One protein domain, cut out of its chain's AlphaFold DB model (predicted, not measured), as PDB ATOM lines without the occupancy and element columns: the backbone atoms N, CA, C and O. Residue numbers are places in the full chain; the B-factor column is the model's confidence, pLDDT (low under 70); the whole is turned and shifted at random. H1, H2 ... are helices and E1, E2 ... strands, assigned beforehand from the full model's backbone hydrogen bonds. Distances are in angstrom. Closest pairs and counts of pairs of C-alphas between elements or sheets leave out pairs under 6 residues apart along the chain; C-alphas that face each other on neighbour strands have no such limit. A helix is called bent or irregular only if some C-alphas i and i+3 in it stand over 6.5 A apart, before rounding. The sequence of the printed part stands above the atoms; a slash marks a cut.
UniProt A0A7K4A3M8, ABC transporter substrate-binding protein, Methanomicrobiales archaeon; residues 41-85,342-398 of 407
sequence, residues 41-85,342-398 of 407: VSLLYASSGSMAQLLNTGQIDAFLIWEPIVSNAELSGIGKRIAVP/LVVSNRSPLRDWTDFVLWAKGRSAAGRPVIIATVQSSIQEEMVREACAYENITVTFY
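AT A GLANCE: This is residues 41 to 85 and 342 to 398 of the 407 residues of the protein "ABC transporter substrate-binding protein" of Methanomicrobiales archaeon (UniProt A0A7K4A3M8). A strongly twisted six-stranded sheet runs through the middle, with H1 and H2 over one face and H4 over the other, three layers in all; H3 lies across the strands, near the first residues of E1 and E5 and the last of E3. The printed part has 102 residues, with four named helices and six named strands in the order E1 H1 E2 H2 E3 E4 H3 E5 H4 E6, and its class is mixed, helices and strands. The mixed sheet runs E3 E4 E2 E5 E1 E6. The whole is compact and rounded, with a radius of gyration of the C-alphas of 12.2 A and spans of 32 by 30 by 23 A.

IN THESE COORDINATES: E1, residues 41 to 45, begins with C-alpha 41 at (336.159, 302.252, 169.463) and is 13.1 A long. H1 is residues 48 to 56, 13.9 A, and irregular: C-alphas 49 and 52 are 7.2 A apart. E2 is residues 62 to 66, 13.5 A; H2 residues 69 to 75; E3 residues 79 to 83. After the cut come E4, residues 342 to 345, and H3, residues 353 to 365, 18.3 A, with C-alpha 353 at (335.800, 294.849, 181.181). E5 is residues 370 to 374, 13.0 A; H4 residues 379 to 390, 16.2 A; E6 residues 394 to 397, with C-alpha 397 at (330.853, 306.213, 164.512).

HOW THE PARTS SIT: E3 and E4 are antiparallel, with N 80 and O 344 2.9 A apart, as are E4 and E2, with N 343 and O 63 at 2.8 A. E2 and E5 are parallel, N 64 and O 373 at 3.0 A; so are E5 and E1, N 42 and O 370 at 2.8 A, and E1 and E6, N 43 and O 396 at 2.8 A. E1, H1, E2, then E2, H2, E3, and E5, H4, E6 are split strand-helix-strand units, two strands running the same way with another between them in the sheet, each with a right-handed crossover. H1 is on the sheet at a height of 8.0 A. H1 and H2 touch at Ala 52 and Ala 73, their closest C-alphas, 5.7 A apart, at a steep tilt of 40 degrees, the same way. H3 is on the sheet, its closest C-alpha to E5 that of Ala 360, 5.6 A from that of Val 370. H4 is on the sheet on the opposite face from H1; the closest C-alphas of E2 and H4 are those of Ile 65 and Gln 380, 5.9 A apart. H3 and H4 are only just apart, their closest C-alphas 8.2 A from each other. Every O i to N i+4 pair is within hydrogen-bond range in H2, H3 and H4, and 3 of 5 in H1.

THE WHOLE: The C-alphas of Pro 68 and Ala 365 are the two farthest apart, 33.7 A. Residues 86 to 341 are not printed, and C-alphas 85 and 342 are 8.4 A apart across this cut. Of the links printed whole, E4 to H3 is short and the others are tight. The mean pLDDT of the printed part is 95.6, and no printed residue is under 70.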
ATOM      1  N   VAL A  41     337.117 303.292 169.847       96.94
ATOM      2  CA  VAL A  41     336.159 302.252 169.463       96.94
ATOM      3  C   VAL A  41     335.128 302.856 168.516       96.94
ATOM      4  O   VAL A  41     334.778 304.028 168.645       96.94
ATOM      5  N   SER A  42     334.627 302.050 167.587       96.56
ATOM      6  CA  SER A  42     333.631 302.461 166.600       96.56
ATOM      7  C   SER A  42     332.253 301.960 167.023       96.56
ATOM      8  O   SER A  42     332.015 300.757 167.121       96.56
ATOM      9  N   LEU A  43     331.319 302.875 167.249       96.06
ATOM     10  CA  LEU A  43     329.936 302.554 167.574       96.06
ATOM     11  C   LEU A  43     329.133 302.280 166.299       96.06
ATOM     12  O   LEU A  43     329.143 303.087 165.366       96.06
ATOM     13  N   LEU A  44     328.402 301.169 166.272       96.44
ATOM     14  CA  LEU A  44     327.446 300.825 165.224       96.44
ATOM     15  C   LEU A  44     326.030 300.800 165.804       96.44
ATOM     16  O   LEU A  44     325.752 300.076 166.757       96.44
ATOM     17  N   TYR A  45     325.101 301.525 165.188       94.25
ATOM     18  CA  TYR A  45     323.690 301.351 165.511       94.25
ATOM     19  C   TYR A  45     323.116 300.145 164.779       94.25
ATOM     20  O   TYR A  45     323.224 300.034 163.557       94.25
ATOM     21  N   ALA A  46     322.484 299.252 165.531       93.38
ATOM     22  CA  ALA A  46     321.824 298.069 164.998       93.38
ATOM     23  C   ALA A  46     320.514 297.812 165.743       93.38
ATOM     24  O   ALA A  46     320.362 298.186 166.904       93.38
ATOM     25  N   SER A  47     319.560 297.143 165.094       90.75
ATOM     26  CA  SER A  47     318.385 296.638 165.803       90.75
ATOM     27  C   SER A  47     318.806 295.518 166.752       90.75
ATOM     28  O   SER A  47     319.614 294.660 166.379       90.75
ATOM     29  N   SER A  48     318.243 295.495 167.961       89.81
ATOM     30  CA  SER A  48     318.628 294.541 169.008       89.81
ATOM     31  C   SER A  48     318.547 293.082 168.531       89.81
ATOM     32  O   SER A  48     319.504 292.325 168.680       89.81
ATOM     33  N   GLY A  49     317.479 292.718 167.815       87.62
ATOM     34  CA  GLY A  49     317.292 291.374 167.252       87.62
ATOM     35  C   GLY A  49     318.323 290.942 166.195       87.62
ATOM     36  O   GLY A  49     318.404 289.759 165.880       87.62
ATOM     37  N   SER A  50     319.126 291.862 165.647       91.81
ATOM     38  CA  SER A  50     320.166 291.546 164.651       91.81
ATOM     39  C   SER A  50     321.570 291.376 165.243       91.81
ATOM     40  O   SER A  50     322.432 290.771 164.601       91.81
ATOM     41  N   MET A  51     321.815 291.865 166.464       94.94
ATOM     42  CA  MET A  51     323.168 291.992 167.028       94.94
ATOM     43  C   MET A  51     323.884 290.650 167.191       94.94
ATOM     44  O   MET A  51     325.054 290.533 166.828       94.94
ATOM     45  N   ALA A  52     323.180 289.606 167.641       93.62
ATOM     46  CA  ALA A  52     323.759 288.267 167.748       93.62
ATOM     47  C   ALA A  52     324.245 287.745 166.382       93.62
ATOM     48  O   ALA A  52     325.336 287.186 166.273       93.62
ATOM     49  N   GLN A  53     323.492 287.984 165.306       93.19
ATOM     50  CA  GLN A  53     323.897 287.560 163.965       93.19
ATOM     51  C   GLN A  53     325.058 288.399 163.408       93.19
ATOM     52  O   GLN A  53     325.954 287.854 162.752       93.19
ATOM     53  N   LEU A  54     325.082 289.705 163.680       96.00
ATOM     54  CA  LEU A  54     326.218 290.566 163.337       96.00
ATOM     55  C   LEU A  54     327.498 290.088 164.036       96.00
ATOM     56  O   LEU A  54     328.549 290.003 163.400       96.00
ATOM     57  N   LEU A  55     327.398 289.696 165.311       97.25
ATOM     58  CA  LEU A  55     328.518 289.146 166.075       97.25
ATOM     59  C   LEU A  55     328.962 287.786 165.516       97.25
ATOM     60  O   LEU A  55     330.150 287.556 165.294       97.25
ATOM     61  N   ASN A  56     328.011 286.894 165.227       94.88
ATOM     62  CA  ASN A  56     328.275 285.569 164.660       94.88
ATOM     63  C   ASN A  56     329.011 285.642 163.308       94.88
ATOM     64  O   ASN A  56     329.897 284.835 163.025       94.88
ATOM     65  N   THR A  57     328.665 286.632 162.482       95.19
ATOM     66  CA  THR A  57     329.281 286.853 161.162       95.19
ATOM     67  C   THR A  57     330.562 287.689 161.206       95.19
ATOM     68  O   THR A  57     331.215 287.832 160.175       95.19
ATOM     69  N   GLY A  58     330.952 288.205 162.377       95.56
ATOM     70  CA  GLY A  58     332.141 289.043 162.545       95.56
ATOM     71  C   GLY A  58     332.012 290.444 161.940       95.56
ATOM     72  O   GLY A  58     333.028 291.072 161.661       95.56
ATOM     73  N   GLN A  59     330.785 290.923 161.707       96.19
ATOM     74  CA  GLN A  59     330.529 292.304 161.272       96.19
ATOM     75  C   GLN A  59     330.687 293.304 162.420       96.19
ATOM     76  O   GLN A  59     330.957 294.478 162.183       96.19
ATOM     77  N   ILE A  60     330.523 292.826 163.653       98.06
ATOM     78  CA  ILE A  60     330.825 293.557 164.879       98.06
ATOM     79  C   ILE A  60     331.718 292.702 165.768       98.06
ATOM     80  O   ILE A  60     331.754 291.475 165.656       98.06
ATOM     81  N   ASP A  61     332.424 293.375 166.661       98.44
ATOM     82  CA  ASP A  61     333.370 292.781 167.595       98.44
ATOM     83  C   ASP A  61     332.714 292.518 168.967       98.44
ATOM     84  O   ASP A  61     333.050 291.545 169.652       98.44
ATOM     85  N   ALA A  62     331.761 293.372 169.349       98.69
ATOM     86  CA  ALA A  62     330.988 293.291 170.583       98.69
ATOM     87  C   ALA A  62     329.614 293.962 170.422       98.69
ATOM     88  O   ALA A  62     329.392 294.719 169.476       98.69
ATOM     89  N   PHE A  63     328.704 293.739 171.365       98.62
ATOM     90  CA  PHE A  63     327.509 294.569 171.528       98.62
ATOM     91  C   PHE A  63     327.180 294.777 173.004       98.62
ATOM     92  O   PHE A  63     327.497 293.919 173.825       98.62
ATOM     93  N   LEU A  64     326.539 295.898 173.332       98.19
ATOM     94  CA  LEU A  64     325.997 296.167 174.662       98.19
ATOM     95  C   LEU A  64     324.496 296.412 174.521       98.19
ATOM     96  O   LEU A  64     324.080 297.339 173.828       98.19
ATOM     97  N   ILE A  65     323.687 295.534 175.110       96.00
ATOM     98  CA  ILE A  65     322.232 295.543 174.920       96.00
ATOM     99  C   ILE A  65     321.505 294.966 176.140       96.00
ATOM    100  O   ILE A  65     322.140 294.391 177.025       96.00
ATOM    101  N   TRP A  66     320.186 295.138 176.181       94.94
ATOM    102  CA  TRP A  66     319.301 294.605 177.212       94.94
ATOM    103  C   TRP A  66     318.969 293.108 177.040       94.94
ATOM    104  O   TRP A  66     319.104 292.531 175.956       94.94
ATOM    105  N   GLU A  67     318.510 292.489 178.120       96.19
ATOM    106  CA  GLU A  67     317.899 291.155 178.149       96.19
ATOM    107  C   GLU A  67     316.530 291.128 177.437       96.19
ATOM    108  O   GLU A  67     315.821 292.132 177.455       96.19
ATOM    109  N   PRO A  68     316.138 290.051 176.732       95.88
ATOM    110  CA  PRO A  68     316.756 288.720 176.705       95.88
ATOM    111  C   PRO A  68     317.791 288.525 175.590       95.88
ATOM    112  O   PRO A  68     318.244 287.412 175.309       95.88
ATOM    113  N   ILE A  69     318.162 289.590 174.873       95.31
ATOM    114  CA  ILE A  69     319.062 289.485 173.714       95.31
ATOM    115  C   ILE A  69     320.447 288.983 174.136       95.31
ATOM    116  O   ILE A  69     321.083 288.227 173.393       95.31
ATOM    117  N   VAL A  70     320.892 289.362 175.336       97.31
ATOM    118  CA  VAL A  70     322.142 288.880 175.922       97.31
ATOM    119  C   VAL A  70     322.055 287.380 176.204       97.31
ATOM    120  O   VAL A  70     322.860 286.620 175.661       97.31
ATOM    121  N   SER A  71     321.047 286.936 176.957       97.12
ATOM    122  CA  SER A  71     320.839 285.520 177.291       97.12
ATOM    123  C   SER A  71     320.662 284.632 176.058       97.12
ATOM    124  O   SER A  71     321.243 283.549 175.975       97.12
ATOM    125  N   ASN A  72     319.958 285.116 175.032       95.44
ATOM    126  CA  ASN A  72     319.848 284.428 173.747       95.44
ATOM    127  C   ASN A  72     321.226 284.224 173.086       95.44
ATOM    128  O   ASN A  72     321.536 283.134 172.595       95.44
ATOM    129  N   ALA A  73     322.097 285.238 173.087       96.25
ATOM    130  CA  ALA A  73     323.442 285.111 172.524       96.25
ATOM    131  C   ALA A  73     324.329 284.126 173.306       96.25
ATOM    132  O   ALA A  73     325.119 283.408 172.687       96.25
ATOM    133  N   GLU A  74     324.183 284.067 174.633       96.81
ATOM    134  CA  GLU A  74     324.885 283.107 175.494       96.81
ATOM    135  C   GLU A  74     324.428 281.669 175.216       96.81
ATOM    136  O   GLU A  74     325.240 280.798 174.896       96.81
ATOM    137  N   LEU A  75     323.117 281.425 175.268       96.56
ATOM    138  CA  LEU A  75     322.536 280.087 175.135       96.56
ATOM    139  C   LEU A  75     322.621 279.534 173.707       96.56
ATOM    140  O   LEU A  75     322.747 278.324 173.518       96.56
ATOM    141  N   SER A  76     322.630 280.399 172.689       94.81
ATOM    142  CA  SER A  76     322.905 280.002 171.297       94.81
ATOM    143  C   SER A  76     324.384 279.697 171.027       94.81
ATOM    144  O   SER A  76     324.731 279.234 169.940       94.81
ATOM    145  N   GLY A  77     325.278 279.957 171.988       95.50
ATOM    146  CA  GLY A  77     326.720 279.752 171.846       95.50
ATOM    147  C   GLY A  77     327.412 280.751 170.911       95.50
ATOM    148  O   GLY A  77     328.584 280.557 170.575       95.50
ATOM    149  N   ILE A  78     326.715 281.811 170.488       96.56
ATOM    150  CA  ILE A  78     327.253 282.887 169.645       96.56
ATOM    151  C   ILE A  78     328.209 283.767 170.450       96.56
ATOM    152  O   ILE A  78     329.324 284.080 170.006       96.56
ATOM    153  N   GLY A  79     327.750 284.191 171.622       97.12
ATOM    154  CA  GLY A  79     328.401 285.185 172.453       97.12
ATOM    155  C   GLY A  79     328.604 284.701 173.877       97.12
ATOM    156  O   GLY A  79     328.091 283.664 174.284       97.12
ATOM    157  N   LYS A  80     329.377 285.472 174.629       97.94
ATOM    158  CA  LYS A  80     329.470 285.374 176.081       97.94
ATOM    159  C   LYS A  80     329.460 286.777 176.666       97.94
ATOM    160  O   LYS A  80     330.092 287.680 176.101       97.94
ATOM    161  N   ARG A  81     328.745 286.963 177.771       98.38
ATOM    162  CA  ARG A  81     328.770 288.212 178.526       98.38
ATOM    163  C   ARG A  81     330.094 288.334 179.270       98.38
ATOM    164  O   ARG A  81     330.577 287.360 179.841       98.38
ATOM    165  N   ILE A  82     330.684 289.523 179.229       98.56
ATOM    166  CA  ILE A  82     331.931 289.845 179.938       98.56
ATOM    167  C   ILE A  82     331.780 291.032 180.893       98.56
ATOM    168  O   ILE A  82     332.678 291.294 181.675       98.56
ATOM    169  N   ALA A  83     330.671 291.766 180.831       98.31
ATOM    170  CA  ALA A  83     330.360 292.800 181.808       98.31
ATOM    171  C   ALA A  83     328.843 292.978 181.913       98.31
ATOM    172  O   ALA A  83     328.137 292.897 180.900       98.31
ATOM    173  N   VAL A  84     328.359 293.230 183.122       97.38
ATOM    174  CA  VAL A  84     327.026 293.777 183.425       97.38
ATOM    175  C   VAL A  84     327.160 295.257 183.816       97.38
ATOM    176  O   VAL A  84     328.286 295.715 183.998       97.38
ATOM    177  N   PRO A  85     326.068 296.038 183.949       96.44
ATOM    178  CA  PRO A  85     326.163 297.463 184.263       96.44
ATOM    179  C   PRO A  85     327.064 297.788 185.463       96.44
ATOM    180  O   PRO A  85     327.903 298.671 185.341       96.44
ATOM    181  N   LEU A 342     327.485 293.610 178.205       98.69
ATOM    182  CA  LEU A 342     328.492 293.638 177.153       98.69
ATOM    183  C   LEU A 342     328.811 292.207 176.730       98.69
ATOM    184  O   LEU A 342     329.315 291.402 177.519       98.69
ATOM    185  N   VAL A 343     328.548 291.906 175.466       98.81
ATOM    186  CA  VAL A 343     328.736 290.589 174.867       98.81
ATOM    187  C   VAL A 343     329.821 290.648 173.814       98.81
ATOM    188  O   VAL A 343     329.831 291.514 172.942       98.81
ATOM    189  N   VAL A 344     330.707 289.660 173.860       98.75
ATOM    190  CA  VAL A 344     331.720 289.401 172.832       98.75
ATOM    191  C   VAL A 344     331.521 288.002 172.268       98.75
ATOM    192  O   VAL A 344     330.804 287.187 172.846       98.75
ATOM    193  N   SER A 345     332.161 287.685 171.140       97.44
ATOM    194  CA  SER A 345     332.086 286.329 170.580       97.44
ATOM    195  C   SER A 345     332.531 285.289 171.613       97.44
ATOM    196  O   SER A 345     333.537 285.482 172.296       97.44
ATOM    197  N   ASN A 346     331.854 284.139 171.667       95.94
ATOM    198  CA  ASN A 346     332.225 283.049 172.574       95.94
ATOM    199  C   ASN A 346     333.653 282.507 172.312       95.94
ATOM    200  O   ASN A 346     334.301 281.942 173.187       95.94
ATOM    201  N   ARG A 347     334.196 282.742 171.107       94.56
ATOM    202  CA  ARG A 347     335.587 282.406 170.740       94.56
ATOM    203  C   ARG A 347     336.626 283.407 171.260       94.56
ATOM    204  O   ARG A 347     337.822 283.172 171.115       94.56
ATOM    205  N   SER A 348     336.186 284.536 171.803       96.62
ATOM    206  CA  SER A 348     337.057 285.584 172.321       96.62
ATOM    207  C   SER A 348     337.747 285.135 173.618       96.62
ATOM    208  O   SER A 348     337.102 284.492 174.450       96.62
ATOM    209  N   PRO A 349     339.029 285.474 173.853       96.75
ATOM    210  CA  PRO A 349     339.702 285.169 175.116       96.75
ATOM    211  C   PRO A 349     339.319 286.119 176.264       96.75
ATOM    212  O   PRO A 349     339.692 285.843 177.402       96.75
ATOM    213  N   LEU A 350     338.600 287.210 175.974       98.31
ATOM    214  CA  LEU A 350     338.236 288.251 176.942       98.31
ATOM    215  C   LEU A 350     337.315 287.699 178.027       98.31
ATOM    216  O   LEU A 350     336.458 286.864 177.727       98.31
ATOM    217  N   ARG A 351     337.489 288.145 179.267       97.75
ATOM    218  CA  ARG A 351     336.718 287.651 180.417       97.75
ATOM    219  C   ARG A 351     335.914 288.737 181.103       97.75
ATOM    220  O   ARG A 351     334.835 288.439 181.595       97.75
ATOM    221  N   ASP A 352     336.442 289.950 181.111       98.56
ATOM    222  CA  ASP A 352     335.899 291.073 181.857       98.56
ATOM    223  C   ASP A 352     336.080 292.401 181.098       98.56
ATOM    224  O   ASP A 352     336.639 292.452 179.993       98.56
ATOM    225  N   TRP A 353     335.603 293.494 181.697       98.19
ATOM    226  CA  TRP A 353     335.800 294.849 181.181       98.19
ATOM    227  C   TRP A 353     337.285 295.236 181.053       98.19
ATOM    228  O   TRP A 353     337.674 295.898 180.090       98.19
ATOM    229  N   THR A 354     338.148 294.784 181.968       98.38
ATOM    230  CA  THR A 354     339.585 295.118 181.938       98.38
ATOM    231  C   THR A 354     340.262 294.515 180.707       98.38
ATOM    232  O   THR A 354     340.984 295.207 179.981       98.38
ATOM    233  N   ASP A 355     339.981 293.243 180.422       98.62
ATOM    234  CA  ASP A 355     340.403 292.567 179.198       98.62
ATOM    235  C   ASP A 355     339.896 293.319 177.955       98.62
ATOM    236  O   ASP A 355     340.652 293.523 176.996       98.62
ATOM    237  N   PHE A 356     338.633 293.764 177.967       98.62
ATOM    238  CA  PHE A 356     338.035 294.519 176.864       98.62
ATOM    239  C   PHE A 356     338.774 295.835 176.588       98.62
ATOM    240  O   PHE A 356     339.103 296.116 175.436       98.62
ATOM    241  N   VAL A 357     339.108 296.609 177.624       98.56
ATOM    242  CA  VAL A 357     339.851 297.876 177.501       98.56
ATOM    243  C   VAL A 357     341.232 297.659 176.884       98.56
ATOM    244  O   VAL A 357     341.625 298.378 175.959       98.56
ATOM    245  N   LEU A 358     341.972 296.652 177.359       98.25
ATOM    246  CA  LEU A 358     343.286 296.306 176.808       98.25
ATOM    247  C   LEU A 358     343.181 295.910 175.334       98.25
ATOM    248  O   LEU A 358     343.995 296.335 174.504       98.25
ATOM    249  N   TRP A 359     342.157 295.129 174.997       98.06
ATOM    250  CA  TRP A 359     341.891 294.722 173.628       98.06
ATOM    251  C   TRP A 359     341.524 295.901 172.728       98.06
ATOM    252  O   TRP A 359     342.124 296.036 171.661       98.06
ATOM    253  N   ALA A 360     340.620 296.780 173.165       97.75
ATOM    254  CA  ALA A 360     340.202 297.973 172.433       97.75
ATOM    255  C   ALA A 360     341.383 298.908 172.144       97.75
ATOM    256  O   ALA A 360     341.611 299.282 170.991       97.75
ATOM    257  N   LYS A 361     342.213 299.197 173.156       97.12
ATOM    258  CA  LYS A 361     343.426 300.017 173.002       97.12
ATOM    259  C   LYS A 361     344.420 299.383 172.022       97.12
ATOM    260  O   LYS A 361     344.927 300.064 171.131       97.12
ATOM    261  N   GLY A 362     344.656 298.073 172.124       96.19
ATOM    262  CA  GLY A 362     345.537 297.347 171.201       96.19
ATOM    263  C   GLY A 362     345.017 297.308 169.758       96.19
ATOM    264  O   GLY A 362     345.782 297.475 168.809       96.19
ATOM    265  N   ARG A 363     343.705 297.125 169.585       95.12
ATOM    266  CA  ARG A 363     342.996 297.140 168.297       95.12
ATOM    267  C   ARG A 363     343.068 298.512 167.627       95.12
ATOM    268  O   ARG A 363     343.449 298.594 166.457       95.12
ATOM    269  N   SER A 364     342.816 299.576 168.385       94.00
ATOM    270  CA  SER A 364     342.967 300.960 167.927       94.00
ATOM    271  C   SER A 364     344.398 301.265 167.482       94.00
ATOM    272  O   SER A 364     344.601 301.756 166.375       94.00
ATOM    273  N   ALA A 365     345.406 300.908 168.287       92.56
ATOM    274  CA  ALA A 365     346.817 301.113 167.944       92.56
ATOM    275  C   ALA A 365     347.268 300.315 166.706       92.56
ATOM    276  O   ALA A 365     348.279 300.639 166.090       92.56
ATOM    277  N   ALA A 366     346.525 299.271 166.331       92.06
ATOM    278  CA  ALA A 366     346.729 298.502 165.107       92.06
ATOM    279  C   ALA A 366     345.872 298.999 163.924       92.06
ATOM    280  O   ALA A 366     345.773 298.292 162.921       92.06
ATOM    281  N   GLY A 367     345.214 300.158 164.048       90.25
ATOM    282  CA  GLY A 367     344.409 300.771 162.987       90.25
ATOM    283  C   GLY A 367     343.102 300.030 162.711       90.25
ATOM    284  O   GLY A 367     342.553 300.121 161.618       90.25
ATOM    285  N   ARG A 368     342.630 299.233 163.674       91.75
ATOM    286  CA  ARG A 368     341.426 298.402 163.560       91.75
ATOM    287  C   ARG A 368     340.602 298.551 164.833       91.75
ATOM    288  O   ARG A 368     340.593 297.608 165.622       91.75
ATOM    289  N   PRO A 369     339.982 299.714 165.092       95.25
ATOM    290  CA  PRO A 369     339.185 299.917 166.299       95.25
ATOM    291  C   PRO A 369     338.138 298.806 166.477       95.25
ATOM    292  O   PRO A 369     337.732 298.136 165.524       95.25
ATOM    293  N   VAL A 370     337.771 298.547 167.731       97.75
ATOM    294  CA  VAL A 370     336.714 297.579 168.065       97.75
ATOM    295  C   VAL A 370     335.372 298.155 167.634       97.75
ATOM    296  O   VAL A 370     335.085 299.306 167.945       97.75
ATOM    297  N   ILE A 371     334.552 297.352 166.956       98.25
ATOM    298  CA  ILE A 371     333.199 297.739 166.549       98.25
ATOM    299  C   ILE A 371     332.188 297.250 167.594       98.25
ATOM    300  O   ILE A 371     331.973 296.042 167.727       98.25
ATOM    301  N   ILE A 372     331.551 298.175 168.312       98.38
ATOM    302  CA  ILE A 372     330.534 297.874 169.331       98.38
ATOM    303  C   ILE A 372     329.151 298.215 168.775       98.38
ATOM    304  O   ILE A 372     328.920 299.358 168.385       98.38
ATOM    305  N   ALA A 373     328.221 297.258 168.765       98.06
ATOM    306  CA  ALA A 373     326.825 297.549 168.445       98.06
ATOM    307  C   ALA A 373     325.997 297.945 169.674       98.06
ATOM    308  O   ALA A 373     326.134 297.353 170.744       98.06
ATOM    309  N   THR A 374     325.095 298.906 169.490       95.19
ATOM    310  CA  THR A 374     324.039 299.274 170.448       95.19
ATOM    311  C   THR A 374     322.829 299.847 169.696       95.19
ATOM    312  O   THR A 374     322.844 299.957 168.466       95.19
ATOM    313  N   VAL A 375     321.764 300.197 170.413       91.12
ATOM    314  CA  VAL A 375     320.604 300.911 169.865       91.12
ATOM    315  C   VAL A 375     320.778 302.408 170.100       91.12
ATOM    316  O   VAL A 375     321.152 302.830 171.191       91.12
ATOM    317  N   GLN A 376     320.486 303.209 169.074       88.00
ATOM    318  CA  GLN A 376     320.534 304.667 169.162       88.00
ATOM    319  C   GLN A 376     319.594 305.196 170.250       88.00
ATOM    320  O   GLN A 376     318.448 304.748 170.349       88.00
ATOM    321  N   SER A 377     320.056 306.201 170.996       83.56
ATOM    322  CA  SER A 377     319.286 306.859 172.054       83.56
ATOM    323  C   SER A 377     318.768 305.837 173.065       83.56
ATOM    324  O   SER A 377     317.567 305.717 173.310       83.56
ATOM    325  N   SER A 378     319.692 305.052 173.609       90.88
ATOM    326  CA  SER A 378     319.438 304.072 174.657       90.88
ATOM    327  C   SER A 378     320.385 304.302 175.827       90.88
ATOM    328  O   SER A 378     321.461 304.876 175.664       90.88
ATOM    329  N   ILE A 379     320.015 303.812 177.008       94.25
ATOM    330  CA  ILE A 379     320.936 303.803 178.148       94.25
ATOM    331  C   ILE A 379     322.186 302.961 177.851       94.25
ATOM    332  O   ILE A 379     323.270 303.277 178.320       94.25
ATOM    333  N   GLN A 380     322.075 301.937 177.004       95.44
ATOM    334  CA  GLN A 380     323.205 301.108 176.594       95.44
ATOM    335  C   GLN A 380     324.210 301.871 175.727       95.44
ATOM    336  O   GLN A 380     325.412 301.641 175.830       95.44
ATOM    337  N   GLU A 381     323.747 302.790 174.878       94.81
ATOM    338  CA  GLU A 381     324.637 303.734 174.197       94.81
ATOM    339  C   GLU A 381     325.397 304.598 175.207       94.81
ATOM    340  O   GLU A 381     326.617 304.729 175.095       94.81
ATOM    341  N   GLU A 382     324.696 305.135 176.204       95.50
ATOM    342  CA  GLU A 382     325.301 305.986 177.227       95.50
ATOM    343  C   GLU A 382     326.342 305.237 178.063       95.50
ATOM    344  O   GLU A 382     327.464 305.712 178.220       95.50
ATOM    345  N   MET A 383     326.024 304.011 178.491       97.69
ATOM    346  CA  MET A 383     326.961 303.125 179.183       97.69
ATOM    347  C   MET A 383     328.247 302.919 178.372       97.69
ATOM    348  O   MET A 383     329.339 303.018 178.923       97.69
ATOM    349  N   VAL A 384     328.149 302.674 177.056       97.69
ATOM    350  CA  VAL A 384     329.338 302.533 176.196       97.69
ATOM    351  C   VAL A 384     330.140 303.833 176.155       97.69
ATOM    352  O   VAL A 384     331.366 303.794 176.287       97.69
ATOM    353  N   ARG A 385     329.474 304.977 175.960       96.38
ATOM    354  CA  ARG A 385     330.130 306.287 175.843       96.38
ATOM    355  C   ARG A 385     330.880 306.657 177.108       96.38
ATOM    356  O   ARG A 385     332.066 306.976 177.028       96.38
ATOM    357  N   GLU A 386     330.221 306.578 178.252       96.88
ATOM    358  CA  GLU A 386     330.819 306.970 179.520       96.88
ATOM    359  C   GLU A 386     331.905 306.001 179.975       96.88
ATOM    360  O   GLU A 386     332.969 306.443 180.417       96.88
ATOM    361  N   ALA A 387     331.694 304.694 179.793       98.19
ATOM    362  CA  ALA A 387     332.704 303.707 180.138       98.19
ATOM    363  C   ALA A 387     333.975 303.890 179.294       98.19
ATOM    364  O   ALA A 387     335.092 303.838 179.812       98.19
ATOM    365  N   CYS A 388     333.829 304.172 177.994       97.69
ATOM    366  CA  CYS A 388     334.967 304.480 177.129       97.69
ATOM    367  C   CYS A 388     335.634 305.809 177.510       97.69
ATOM    368  O   CYS A 388     336.862 305.867 177.593       97.69
ATOM    369  N   ALA A 389     334.853 306.857 177.789       96.31
ATOM    370  CA  ALA A 389     335.378 308.158 178.194       96.31
ATOM    371  C   ALA A 389     336.207 308.061 179.485       96.31
ATOM    372  O   ALA A 389     337.320 308.587 179.534       96.31
ATOM    373  N   TYR A 390     335.719 307.318 180.483       97.56
ATOM    374  CA  TYR A 390     336.443 307.045 181.729       97.56
ATOM    375  C   TYR A 390     337.812 306.392 181.474       97.56
ATOM    376  O   TYR A 390     338.810 306.716 182.117       97.56
ATOM    377  N   GLU A 391     337.884 305.515 180.475       97.50
ATOM    378  CA  GLU A 391     339.093 304.784 180.091       97.50
ATOM    379  C   GLU A 391     340.029 305.556 179.147       97.50
ATOM    380  O   GLU A 391     341.063 305.017 178.722       97.50
ATOM    381  N   ASN A 392     339.699 306.814 178.832       96.38
ATOM    382  CA  ASN A 392     340.349 307.631 177.804       96.38
ATOM    383  C   ASN A 392     340.332 306.951 176.423       96.38
ATOM    384  O   ASN A 392     341.333 306.923 175.704       96.38
ATOM    385  N   ILE A 393     339.193 306.355 176.074       96.56
ATOM    386  CA  ILE A 393     338.906 305.779 174.764       96.56
ATOM    387  C   ILE A 393     337.855 306.659 174.085       96.56
ATOM    388  O   ILE A 393     336.761 306.871 174.602       96.56
ATOM    389  N   THR A 394     338.178 307.165 172.902       94.88
ATOM    390  CA  THR A 394     337.255 307.962 172.094       94.88
ATOM    391  C   THR A 394     336.238 307.052 171.410       94.88
ATOM    392  O   THR A 394     336.610 306.080 170.754       94.88
ATOM    393  N   VAL A 395     334.952 307.383 171.504       93.75
ATOM    394  CA  VAL A 395     333.910 306.712 170.716       93.75
ATOM    395  C   VAL A 395     333.728 307.448 169.391       93.75
ATOM    396  O   VAL A 395     333.375 308.627 169.379       93.75
ATOM    397  N   THR A 396     333.949 306.756 168.279       92.38
ATOM    398  CA  THR A 396     333.652 307.237 166.921       92.38
ATOM    399  C   THR A 396     332.436 306.508 166.355       92.38
ATOM    400  O   THR A 396     331.931 305.565 166.964       92.38
ATOM    401  N   PHE A 397     331.924 306.935 165.200       88.19
ATOM    402  CA  PHE A 397     330.853 306.213 164.512       88.19
ATOM    403  C   PHE A 397     331.414 305.303 163.430       88.19
ATOM    404  O   PHE A 397     332.197 305.734 162.580       88.19
ATOM    405  N   TYR A 398     330.959 304.054 163.411       78.94
ATOM    406  CA  TYR A 398     331.347 303.107 162.380       78.94
ATOM    407  C   TYR A 398     331.034 303.657 160.983       78.94
ATOM    408  O   TYR A 398     329.937 304.148 160.715       78.94
TER     409      TYR A 398